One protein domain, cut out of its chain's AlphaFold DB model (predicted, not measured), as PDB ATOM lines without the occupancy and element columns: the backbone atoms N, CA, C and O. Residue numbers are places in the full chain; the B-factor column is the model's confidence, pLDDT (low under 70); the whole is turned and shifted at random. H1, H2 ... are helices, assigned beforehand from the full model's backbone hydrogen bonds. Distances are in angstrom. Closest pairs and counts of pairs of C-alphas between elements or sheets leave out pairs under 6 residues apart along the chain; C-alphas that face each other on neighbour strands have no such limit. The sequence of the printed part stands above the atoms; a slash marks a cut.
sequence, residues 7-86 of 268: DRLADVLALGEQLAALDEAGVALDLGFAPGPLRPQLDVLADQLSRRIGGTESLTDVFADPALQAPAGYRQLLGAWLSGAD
ATOM      1  N   ASP A   7      -2.971  10.514 -78.589       68.06
ATOM      2  CA  ASP A   7      -1.899   9.515 -78.586       68.06
ATOM      3  C   ASP A   7      -1.215   9.352 -77.218       68.06
ATOM      4  O   ASP A   7      -0.991   8.230 -76.770       68.06
ATOM      5  N   ARG A   8      -0.949  10.441 -76.477       70.31
ATOM      6  CA  ARG A   8      -0.268  10.320 -75.168       70.31
ATOM      7  C   ARG A   8      -1.154   9.739 -74.073       70.31
ATOM      8  O   ARG A   8      -0.640   9.138 -73.131       70.31
ATOM      9  N   LEU A   9      -2.468   9.942 -74.160       74.94
ATOM     10  CA  LEU A   9      -3.408   9.303 -73.244       74.94
ATOM     11  C   LEU A   9      -3.495   7.807 -73.556       74.94
ATOM     12  O   LEU A   9      -3.428   6.996 -72.635       74.94
ATOM     13  N   ALA A  10      -3.567   7.446 -74.840       77.12
ATOM     14  CA  ALA A  10      -3.536   6.054 -75.271       77.12
ATOM     15  C   ALA A  10      -2.265   5.336 -74.785       77.12
ATOM     16  O   ALA A  10      -2.358   4.228 -74.258       77.12
ATOM     17  N   ASP A  11      -1.104   5.992 -74.851       75.25
ATOM     18  CA  ASP A  11       0.149   5.415 -74.362       75.25
ATOM     19  C   ASP A  11       0.165   5.206 -72.834       75.25
ATOM     20  O   ASP A  11       0.654   4.186 -72.344       75.25
ATOM     21  N   VAL A  12      -0.393   6.145 -72.057       76.19
ATOM     22  CA  VAL A  12      -0.506   6.014 -70.590       76.19
ATOM     23  C   VAL A  12      -1.454   4.874 -70.205       76.19
ATOM     24  O   VAL A  12      -1.174   4.130 -69.261       76.19
ATOM     25  N   LEU A  13      -2.555   4.708 -70.941       80.88
ATOM     26  CA  LEU A  13      -3.489   3.598 -70.747       80.88
ATOM     27  C   LEU A  13      -2.838   2.255 -71.112       80.88
ATOM     28  O   LEU A  13      -2.914   1.313 -70.323       80.88
ATOM     29  N   ALA A  14      -2.115   2.191 -72.234       79.19
ATOM     30  CA  ALA A  14      -1.363   1.007 -72.652       79.19
ATOM     31  C   ALA A  14      -0.278   0.617 -71.632       79.19
ATOM     32  O   ALA A  14      -0.082  -0.564 -71.341       79.19
ATOM     33  N   LEU A  15       0.391   1.601 -71.024       79.25
ATOM     34  CA  LEU A  15       1.332   1.370 -69.929       79.25
ATOM     35  C   LEU A  15       0.633   0.776 -68.694       79.25
ATOM     36  O   LEU A  15       1.163  -0.141 -68.069       79.25
ATOM     37  N   GLY A  16      -0.562   1.263 -68.349       78.62
ATOM     38  CA  GLY A  16      -1.386   0.689 -67.282       78.62
ATOM     39  C   GLY A  16      -1.708  -0.789 -67.526       78.62
ATOM     40  O   GLY A  16      -1.540  -1.613 -66.626       78.62
ATOM     41  N   GLU A  17      -2.079  -1.151 -68.755       79.06
ATOM     42  CA  GLU A  17      -2.337  -2.546 -69.130       79.06
ATOM     43  C   GLU A  17      -1.087  -3.427 -69.018       79.06
ATOM     44  O   GLU A  17      -1.159  -4.539 -68.491       79.06
ATOM     45  N   GLN A  18       0.079  -2.927 -69.439       78.88
ATOM     46  CA  GLN A  18       1.351  -3.647 -69.308       78.88
ATOM     47  C   GLN A  18       1.740  -3.876 -67.842       78.88
ATOM     48  O   GLN A  18       2.192  -4.964 -67.484       78.88
ATOM     49  N   LEU A  19       1.546  -2.875 -66.979       78.62
ATOM     50  CA  LEU A  19       1.800  -3.003 -65.542       78.62
ATOM     51  C   LEU A  19       0.846  -4.011 -64.889       78.62
ATOM     52  O   LEU A  19       1.278  -4.796 -64.047       78.62
ATOM     53  N   ALA A  20      -0.422  -4.033 -65.307       76.50
ATOM     54  CA  ALA A  20      -1.386  -5.015 -64.827       76.50
ATOM     55  C   ALA A  20      -1.046  -6.443 -65.287       76.50
ATOM     56  O   ALA A  20      -1.133  -7.375 -64.493       76.50
ATOM     57  N   ALA A  21      -0.602  -6.615 -66.537       76.25
ATOM     58  CA  ALA A  21      -0.167  -7.912 -67.052       76.25
ATOM     59  C   ALA A  21       1.084  -8.437 -66.322       76.25
ATOM     60  O   ALA A  21       1.218  -9.637 -66.092       76.25
ATOM     61  N   LEU A  22       1.998  -7.541 -65.928       72.19
ATOM     62  CA  LEU A  22       3.169  -7.892 -65.120       72.19
ATOM     63  C   LEU A  22       2.787  -8.330 -63.696       72.19
ATOM     64  O   LEU A  22       3.352  -9.307 -63.204       72.19
ATOM     65  N   ASP A  23       1.826  -7.657 -63.056       74.56
ATOM     66  CA  ASP A  23       1.284  -8.063 -61.748       74.56
ATOM     67  C   ASP A  23       0.611  -9.445 -61.822       74.56
ATOM     68  O   ASP A  23       0.880 -10.322 -61.002       74.56
ATOM     69  N   GLU A  24      -0.186  -9.686 -62.866       70.12
ATOM     70  CA  GLU A  24      -0.863 -10.967 -63.102       70.12
ATOM     71  C   GLU A  24       0.125 -12.110 -63.405       70.12
ATOM     72  O   GLU A  24      -0.083 -13.249 -62.986       70.12
ATOM     73  N   ALA A  25       1.258 -11.798 -64.041       68.19
ATOM     74  CA  ALA A  25       2.383 -12.717 -64.222       68.19
ATOM     75  C   ALA A  25       3.192 -12.969 -62.929       68.19
ATOM     76  O   ALA A  25       4.177 -13.713 -62.951       68.19
ATOM     77  N   GLY A  26       2.799 -12.365 -61.802       49.62
ATOM     78  CA  GLY A  26       3.433 -12.538 -60.496       49.62
ATOM     79  C   GLY A  26       4.702 -11.707 -60.299       49.62
ATOM     80  O   GLY A  26       5.496 -12.005 -59.403       49.62
ATOM     81  N   VAL A  27       4.930 -10.676 -61.120       62.50
ATOM     82  CA  VAL A  27       6.061  -9.755 -60.955       62.50
ATOM     83  C   VAL A  27       5.684  -8.691 -59.927       62.50
ATOM     84  O   VAL A  27       4.884  -7.804 -60.201       62.50
ATOM     85  N   ALA A  28       6.296  -8.746 -58.743       54.62
ATOM     86  CA  ALA A  28       6.054  -7.766 -57.687       54.62
ATOM     87  C   ALA A  28       6.525  -6.359 -58.108       54.62
ATOM     88  O   ALA A  28       7.725  -6.082 -58.197       54.62
ATOM     89  N   LEU A  29       5.569  -5.460 -58.345       65.69
ATOM     90  CA  LEU A  29       5.802  -4.062 -58.699       65.69
ATOM     91  C   LEU A  29       5.465  -3.158 -57.504       65.69
ATOM     92  O   LEU A  29       4.301  -2.905 -57.207       65.69
ATOM     93  N   ASP A  30       6.483  -2.634 -56.813       65.62
ATOM     94  CA  ASP A  30       6.276  -1.662 -55.729       65.62
ATOM     95  C   ASP A  30       6.064  -0.255 -56.303       65.62
ATOM     96  O   ASP A  30       6.985   0.559 -56.380       65.62
ATOM     97  N   LEU A  31       4.843   0.006 -56.767       69.06
ATOM     98  CA  LEU A  31       4.421   1.304 -57.302       69.06
ATOM     99  C   LEU A  31       3.754   2.192 -56.232       69.06
ATOM    100  O   LEU A  31       3.357   3.314 -56.539       69.06
ATOM    101  N   GLY A  32       3.673   1.730 -54.978       66.81
ATOM    102  CA  GLY A  32       3.007   2.434 -53.874       66.81
ATOM    103  C   GLY A  32       1.483   2.256 -53.821       66.81
ATOM    104  O   GLY A  32       0.812   2.994 -53.105       66.81
ATOM    105  N   PHE A  33       0.934   1.307 -54.583       74.06
ATOM    106  CA  PHE A  33      -0.477   0.918 -54.519       74.06
ATOM    107  C   PHE A  33      -0.808   0.171 -53.221       74.06
ATOM    108  O   PHE A  33       0.072  -0.387 -52.558       74.06
ATOM    109  N   ALA A  34      -2.091   0.160 -52.854       68.69
ATOM    110  CA  ALA A  34      -2.566  -0.592 -51.700       68.69
ATOM    111  C   ALA A  34      -2.384  -2.107 -51.932       68.69
ATOM    112  O   ALA A  34      -2.452  -2.560 -53.079       68.69
ATOM    113  N   PRO A  35      -2.175  -2.907 -50.869       57.59
ATOM    114  CA  PRO A  35      -2.030  -4.353 -50.993       57.59
ATOM    115  C   PRO A  35      -3.287  -4.978 -51.613       57.59
ATOM    116  O   PRO A  35      -4.386  -4.831 -51.082       57.59
ATOM    117  N   GLY A  36      -3.114  -5.681 -52.731       66.12
ATOM    118  CA  GLY A  36      -4.205  -6.260 -53.513       66.12
ATOM    119  C   GLY A  36      -3.874  -6.286 -55.007       66.12
ATOM    120  O   GLY A  36      -2.785  -5.857 -55.384       66.12
ATOM    121  N   PRO A  37      -4.791  -6.781 -55.855       70.81
ATOM    122  CA  PRO A  37      -4.593  -6.787 -57.302       70.81
ATOM    123  C   PRO A  37      -4.399  -5.354 -57.819       70.81
ATOM    124  O   PRO A  37      -5.123  -4.440 -57.400       70.81
ATOM    125  N   LEU A  38      -3.437  -5.146 -58.723       75.44
ATOM    126  CA  LEU A  38      -3.181  -3.819 -59.295       75.44
ATOM    127  C   LEU A  38      -4.241  -3.400 -60.318       75.44
ATOM    128  O   LEU A  38      -4.535  -2.209 -60.419       75.44
ATOM    129  N   ARG A  39      -4.846  -4.350 -61.043       78.44
ATOM    130  CA  ARG A  39      -5.800  -4.064 -62.132       78.44
ATOM    131  C   ARG A  39      -6.926  -3.095 -61.729       78.44
ATOM    132  O   ARG A  39      -7.038  -2.056 -62.370       78.44
ATOM    133  N   PRO A  40      -7.673  -3.319 -60.628       81.75
ATOM    134  CA  PRO A  40      -8.763  -2.421 -60.242       81.75
ATOM    135  C   PRO A  40      -8.272  -1.020 -59.859       81.75
ATOM    136  O   PRO A  40      -8.977  -0.037 -60.055       81.75
ATOM    137  N   GLN A  41      -7.063  -0.916 -59.298       81.25
ATOM    138  CA  GLN A  41      -6.482   0.364 -58.885       81.25
ATOM    139  C   GLN A  41      -6.027   1.182 -60.102       81.25
ATOM    140  O   GLN A  41      -6.185   2.403 -60.120       81.25
ATOM    141  N   LEU A  42      -5.509   0.508 -61.132       81.06
ATOM    142  CA  LEU A  42      -5.132   1.119 -62.405       81.06
ATOM    143  C   LEU A  42      -6.359   1.528 -63.227       81.06
ATOM    144  O   LEU A  42      -6.353   2.621 -63.785       81.06
ATOM    145  N   ASP A  43      -7.426   0.724 -63.231       81.06
ATOM    146  CA  ASP A  43      -8.679   1.054 -63.924       81.06
ATOM    147  C   ASP A  43      -9.325   2.328 -63.342       81.06
ATOM    148  O   ASP A  43      -9.775   3.200 -64.085       81.06
ATOM    149  N   VAL A  44      -9.305   2.495 -62.011       84.19
ATOM    150  CA  VAL A  44      -9.792   3.719 -61.345       84.19
ATOM    151  C   VAL A  44      -8.976   4.946 -61.763       84.19
ATOM    152  O   VAL A  44      -9.547   6.011 -61.999       84.19
ATOM    153  N   LEU A  45      -7.652   4.816 -61.868       82.38
ATOM    154  CA  LEU A  45      -6.789   5.913 -62.312       82.38
ATOM    155  C   LEU A  45      -6.984   6.234 -63.798       82.38
ATOM    156  O   LEU A  45      -7.061   7.407 -64.158       82.38
ATOM    157  N   ALA A  46      -7.115   5.218 -64.650       80.50
ATOM    158  CA  ALA A  46      -7.414   5.368 -66.074       80.50
ATOM    159  C   ALA A  46      -8.740   6.115 -66.307       80.50
ATOM    160  O   ALA A  46      -8.824   7.027 -67.134       80.50
ATOM    161  N   ASP A  47      -9.766   5.781 -65.526       82.50
ATOM    162  CA  ASP A  47     -11.076   6.425 -65.580       82.50
ATOM    163  C   ASP A  47     -11.054   7.864 -65.018       82.50
ATOM    164  O   ASP A  47     -11.790   8.738 -65.477       82.50
ATOM    165  N   GLN A  48     -10.180   8.168 -64.053       82.12
ATOM    166  CA  GLN A  48      -9.951   9.547 -63.591       82.12
ATOM    167  C   GLN A  48      -9.215  10.398 -64.635       82.12
ATOM    168  O   GLN A  48      -9.567  11.564 -64.834       82.12
ATOM    169  N   LEU A  49      -8.213   9.826 -65.307       78.56
ATOM    170  CA  LEU A  49      -7.420  10.514 -66.327       78.56
ATOM    171  C   LEU A  49      -8.250  10.817 -67.578       78.56
ATOM    172  O   LEU A  49      -8.279  11.964 -68.022       78.56
ATOM    173  N   SER A  50      -8.983   9.831 -68.098       76.44
ATOM    174  CA  SER A  50      -9.859  10.012 -69.267       76.44
ATOM    175  C   SER A  50     -10.939  11.075 -69.031       76.44
ATOM    176  O   SER A  50     -11.186  11.908 -69.903       76.44
ATOM    177  N   ARG A  51     -11.521  11.128 -67.824       77.94
ATOM    178  CA  ARG A  51     -12.505  12.156 -67.449       77.94
ATOM    179  C   ARG A  51     -11.926  13.570 -67.369       77.94
ATOM    180  O   ARG A  51     -12.641  14.518 -67.681       77.94
ATOM    181  N   ARG A  52     -10.664  13.730 -66.957       72.94
ATOM    182  CA  ARG A  52     -10.018  15.051 -66.823       72.94
ATOM    183  C   ARG A  52      -9.437  15.578 -68.132       72.94
ATOM    184  O   ARG A  52      -9.567  16.764 -68.407       72.94
ATOM    185  N   ILE A  53      -8.874  14.702 -68.960       69.94
ATOM    186  CA  ILE A  53      -8.266  15.064 -70.253       69.94
ATOM    187  C   ILE A  53      -9.325  15.324 -71.335       69.94
ATOM    188  O   ILE A  53      -9.068  16.032 -72.302       69.94
ATOM    189  N   GLY A  54     -10.555  14.831 -71.146       66.19
ATOM    190  CA  GLY A  54     -11.709  15.299 -71.921       66.19
ATOM    191  C   GLY A  54     -12.022  16.793 -71.711       66.19
ATOM    192  O   GLY A  54     -12.730  17.390 -72.522       66.19
ATOM    193  N   GLY A  55     -11.490  17.406 -70.646       61.16
ATOM    194  CA  GLY A  55     -11.403  18.854 -70.466       61.16
ATOM    195  C   GLY A  55     -10.069  19.384 -70.994       61.16
ATOM    196  O   GLY A  55      -9.090  18.659 -71.065       61.16
ATOM    197  N   THR A  56      -9.998  20.661 -71.364       57.62
ATOM    198  CA  THR A  56      -8.849  21.311 -72.036       57.62
ATOM    199  C   THR A  56      -7.526  21.367 -71.239       57.62
ATOM    200  O   THR A  56      -6.666  22.192 -71.547       57.62
ATOM    201  N   GLU A  57      -7.356  20.558 -70.196       67.75
ATOM    202  CA  GLU A  57      -6.161  20.501 -69.356       67.75
ATOM    203  C   GLU A  57      -5.067  19.639 -69.988       67.75
ATOM    204  O   GLU A  57      -5.316  18.590 -70.586       67.75
ATOM    205  N   SER A  58      -3.817  20.083 -69.853       67.62
ATOM    206  CA  SER A  58      -2.677  19.311 -70.334       67.62
ATOM    207  C   SER A  58      -2.398  18.133 -69.392       67.62
ATOM    208  O   SER A  58      -2.494  18.258 -68.173       67.62
ATOM    209  N   LEU A  59      -1.997  16.988 -69.950       64.62
ATOM    210  CA  LEU A  59      -1.600  15.791 -69.190       64.62
ATOM    211  C   LEU A  59      -0.609  16.112 -68.057       64.62
ATOM    212  O   LEU A  59      -0.727  15.586 -66.956       64.62
ATOM    213  N   THR A  60       0.351  17.001 -68.310       66.50
ATOM    214  CA  THR A  60       1.343  17.443 -67.323       66.50
ATOM    215  C   THR A  60       0.729  18.196 -66.146       66.50
ATOM    216  O   THR A  60       1.164  17.983 -65.015       66.50
ATOM    217  N   ASP A  61      -0.303  19.008 -66.382       68.81
ATOM    218  CA  ASP A  61      -1.003  19.739 -65.320       68.81
ATOM    219  C   ASP A  61      -1.884  18.794 -64.488       68.81
ATOM    220  O   ASP A  61      -1.903  18.880 -63.262       68.81
ATOM    221  N   VAL A  62      -2.525  17.814 -65.136       70.12
ATOM    222  CA  VAL A  62      -3.353  16.793 -64.466       70.12
ATOM    223  C   VAL A  62      -2.523  15.911 -63.524       70.12
ATOM    224  O   VAL A  62      -2.998  15.541 -62.453       70.12
ATOM    225  N   PHE A  63      -1.276  15.584 -63.884       67.75
ATOM    226  CA  PHE A  63      -0.375  14.806 -63.019       67.75
ATOM    227  C   PHE A  63       0.282  15.624 -61.903       67.75
ATOM    228  O   PHE A  63       0.700  15.048 -60.892       67.75
ATOM    229  N   ALA A  64       0.396  16.941 -62.082       66.12
ATOM    230  CA  ALA A  64       0.867  17.854 -61.048       66.12
ATOM    231  C   ALA A  64      -0.220  18.153 -60.000       66.12
ATOM    232  O   ALA A  64       0.115  18.548 -58.881       66.12
ATOM    233  N   ASP A  65      -1.499  17.933 -60.332       69.75
ATOM    234  CA  ASP A  65      -2.614  18.145 -59.415       69.75
ATOM    235  C   ASP A  65      -2.588  17.119 -58.258       69.75
ATOM    236  O   ASP A  65      -2.739  15.912 -58.483       69.75
ATOM    237  N   PRO A  66      -2.444  17.564 -56.993       60.88
ATOM    238  CA  PRO A  66      -2.523  16.687 -55.826       60.88
ATOM    239  C   PRO A  66      -3.887  15.995 -55.660       60.88
ATOM    240  O   PRO A  66      -3.984  15.042 -54.887       60.88
ATOM    241  N   ALA A  67      -4.935  16.441 -56.361       62.03
ATOM    242  CA  ALA A  67      -6.236  15.779 -56.378       62.03
ATOM    243  C   ALA A  67      -6.237  14.450 -57.158       62.03
ATOM    244  O   ALA A  67      -7.149  13.638 -56.966       62.03
ATOM    245  N   LEU A  68      -5.237  14.199 -58.011       69.06
ATOM    246  CA  LEU A  68      -5.047  12.895 -58.634       69.06
ATOM    247  C   LEU A  68      -4.461  11.936 -57.586       69.06
ATOM    248  O   LEU A  68      -3.309  12.067 -57.171       69.06
ATOM    249  N   GLN A  69      -5.245  10.942 -57.159       67.06
ATOM    250  CA  GLN A  69      -4.847   9.955 -56.140       67.06
ATOM    251  C   GLN A  69      -3.859   8.906 -56.686       67.06
ATOM    252  O   GLN A  69      -3.962   7.715 -56.403       67.06
ATOM    253  N   ALA A  70      -2.890   9.332 -57.492       70.94
ATOM    254  CA  ALA A  70      -1.843   8.472 -58.004       70.94
ATOM    255  C   ALA A  70      -0.750   8.280 -56.932       70.94
ATOM    256  O   ALA A  70      -0.181   9.268 -56.435       70.94
ATOM    257  N   PRO A  71      -0.387   7.035 -56.581       77.06
ATOM    258  CA  PRO A  71       0.729   6.776 -55.681       77.06
ATOM    259  C   PRO A  71       2.047   7.377 -56.176       77.06
ATOM    260  O   PRO A  71       2.294   7.478 -57.381       77.06
ATOM    261  N   ALA A  72       2.922   7.753 -55.240       70.69
ATOM    262  CA  ALA A  72       4.206   8.387 -55.552       70.69
ATOM    263  C   ALA A  72       5.073   7.521 -56.485       70.69
ATOM    264  O   ALA A  72       5.707   8.032 -57.406       70.69
ATOM    265  N   GLY A  73       5.036   6.198 -56.301       71.81
ATOM    266  CA  GLY A  73       5.791   5.266 -57.124       71.81
ATOM    267  C   GLY A  73       5.311   5.176 -58.572       71.81
ATOM    268  O   GLY A  73       6.146   5.011 -59.459       71.81
ATOM    269  N   TYR A  74       4.007   5.312 -58.815       75.62
ATOM    270  CA  TYR A  74       3.439   5.373 -60.161       75.62
ATOM    271  C   TYR A  74       3.777   6.707 -60.840       75.62
ATOM    272  O   TYR A  74       4.247   6.711 -61.974       75.62
ATOM    273  N   ARG A  75       3.657   7.833 -60.118       75.00
ATOM    274  CA  ARG A  75       4.006   9.172 -60.633       75.00
ATOM    275  C   ARG A  75       5.470   9.294 -61.049       75.00
ATOM    276  O   ARG A  75       5.754   9.867 -62.093       75.00
ATOM    277  N   GLN A  76       6.395   8.736 -60.271       72.56
ATOM    278  CA  GLN A  76       7.821   8.738 -60.618       72.56
ATOM    279  C   GLN A  76       8.114   7.923 -61.883       72.56
ATOM    280  O   GLN A  76       8.883   8.369 -62.731       72.56
ATOM    281  N   LEU A  77       7.483   6.751 -62.031       73.56
ATOM    282  CA  LEU A  77       7.647   5.910 -63.218       73.56
ATOM    283  C   LEU A  77       7.093   6.607 -64.465       73.56
ATOM    284  O   LEU A  77       7.760   6.655 -65.496       73.56
ATOM    285  N   LEU A  78       5.910   7.210 -64.341       73.81
ATOM    286  CA  LEU A  78       5.285   7.948 -65.428       73.81
ATOM    287  C   LEU A  78       6.074   9.208 -65.800       73.81
ATOM    288  O   LEU A  78       6.254   9.488 -66.978       73.81
ATOM    289  N   GLY A  79       6.583   9.948 -64.810       71.94
ATOM    290  CA  GLY A  79       7.411  11.132 -65.039       71.94
ATOM    291  C   GLY A  79       8.719  10.795 -65.752       71.94
ATOM    292  O   GLY A  79       9.112  11.501 -66.680       71.94
ATOM    293  N   ALA A  80       9.361   9.683 -65.380       71.56
ATOM    294  CA  ALA A  80      10.557   9.197 -66.066       71.56
ATOM    295  C   ALA A  80      10.253   8.797 -67.520       71.56
ATOM    296  O   ALA A  80      10.968   9.208 -68.434       71.56
ATOM    297  N   TRP A  81       9.158   8.064 -67.735       72.81
ATOM    298  CA  TRP A  81       8.722   7.626 -69.061       72.81
ATOM    299  C   TRP A  81       8.350   8.808 -69.975       72.81
ATOM    300  O   TRP A  81       8.843   8.905 -71.097       72.81
ATOM    301  N   LEU A  82       7.581   9.778 -69.469       70.19
ATOM    302  CA  LEU A  82       7.209  11.002 -70.196       70.19
ATOM    303  C   LEU A  82       8.408  11.909 -70.508       70.19
ATOM    304  O   LEU A  82       8.361  12.676 -71.469       70.19
ATOM    305  N   SER A  83       9.485  11.812 -69.723       66.31
ATOM    306  CA  SER A  83      10.750  12.511 -69.983       66.31
ATOM    307  C   SER A  83      11.583  11.841 -71.089       66.31
ATOM    308  O   SER A  83      12.673  12.317 -71.402       66.31
ATOM    309  N   GLY A  84      11.090  10.747 -71.687       62.81
ATOM    310  CA  GLY A  84      11.756  10.007 -72.760       62.81
ATOM    311  C   GLY A  84      12.744   8.948 -72.271       62.81
ATOM    312  O   GLY A  84      13.513   8.423 -73.078       62.81
ATOM    313  N   ALA A  85      12.756   8.626 -70.972       60.56
ATOM    314  CA  ALA A  85      13.563   7.522 -70.466       60.56
ATOM    315  C   ALA A  85      12.918   6.183 -70.851       60.56
ATOM    316  O   ALA A  85      11.716   5.983 -70.672       60.56
ATOM    317  N   ASP A  86      13.727   5.254 -71.364       64.19
ATOM    318  CA  ASP A  86      13.270   3.920 -71.746       64.19
ATOM    319  C   ASP A  86      12.646   3.211 -70.529       64.19
ATOM    320  O   ASP A  86      13.271   3.112 -69.465       64.19
TER     321      ASP A  86
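This is residues 7 to 86 of the 268 residues of an uncharacterized protein of Botrimarina colliarenosi (UniProt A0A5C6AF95). Two long helices, H1 and H2, lie side by side as a hairpin, and the two shorter helices, H3 and H4, lie over one side of it, H3 near the far end of H2 and H4 loosely near H1 without touching any helix. A long loop, residues 25 to 37, swings round the other end of the hairpin to join H1 to H2. The printed part has 80 residues with four named helices, in the order H1, H2, H3, H4, and no named strand; its class is all helix. It is compact, with a radius of gyration of the C-alphas of 12.3 A, and its C-alphas span 38 by 25 by 21 A.

Find C-alpha 7 at (-1.899, 9.515, -78.586); from there H1, residues 7 to 24, runs 25.7 A to C-alpha 24 at (-0.863, -10.967, -63.102). After residues 25 to 37, look for H2, residues 38 to 53, which runs 22.4 A from its first to its last C-alpha. Next comes H3, residues 59 to 64, a short helix of 8.8 A. Then look for H4, residues 72 to 82, which runs 15.2 A and ends with C-alpha 82 at (7.209, 11.002, -70.196).

Begin with the helical hairpin of H1 and H2: they touch and run opposite ways at a shallow tilt of 9 degrees, and their closest C-alphas, those of Ala 20 and Arg 39, are 5.3 A apart. At the end of H2, residues 49 to 53 alone touch H3, where the closest C-alphas, those of Ile 53 and Leu 59, are 6.8 A apart. H2 and H3 stand at a steep tilt of 67 degrees, only just short of about perpendicular. H4 is close to H1 but not clearly touching, with the C-alphas of Val 12 and Leu 78 closest at 8.0 A, and the two run opposite ways at a steep tilt of 49 degrees. H4 is also close to H3 but not clearly touching: the C-alphas of Phe 63 and Arg 75 are closest at 7.5 A, and the shallow tilt of 33 degrees is only just short of steep. H2 and H4 are apart. Look along the backbones of H1, H2, H3 and H4: in each, every O i to N i+4 pair is within hydrogen-bond range.

The two C-alphas farthest apart, those of Gly 26 and Thr 56, are 37.8 A apart. The printed part has no cut. The link from H1 to H2 is long, with 13 residues, that from H2 to H3 is tight, and that from H3 to H4 is short. Read the B-factor column for the model's confidence: the mean pLDDT of the printed part is 71.6, and 32 residues are under 70, among them residues 25 to 32, 53 to 61 and 63 to 69.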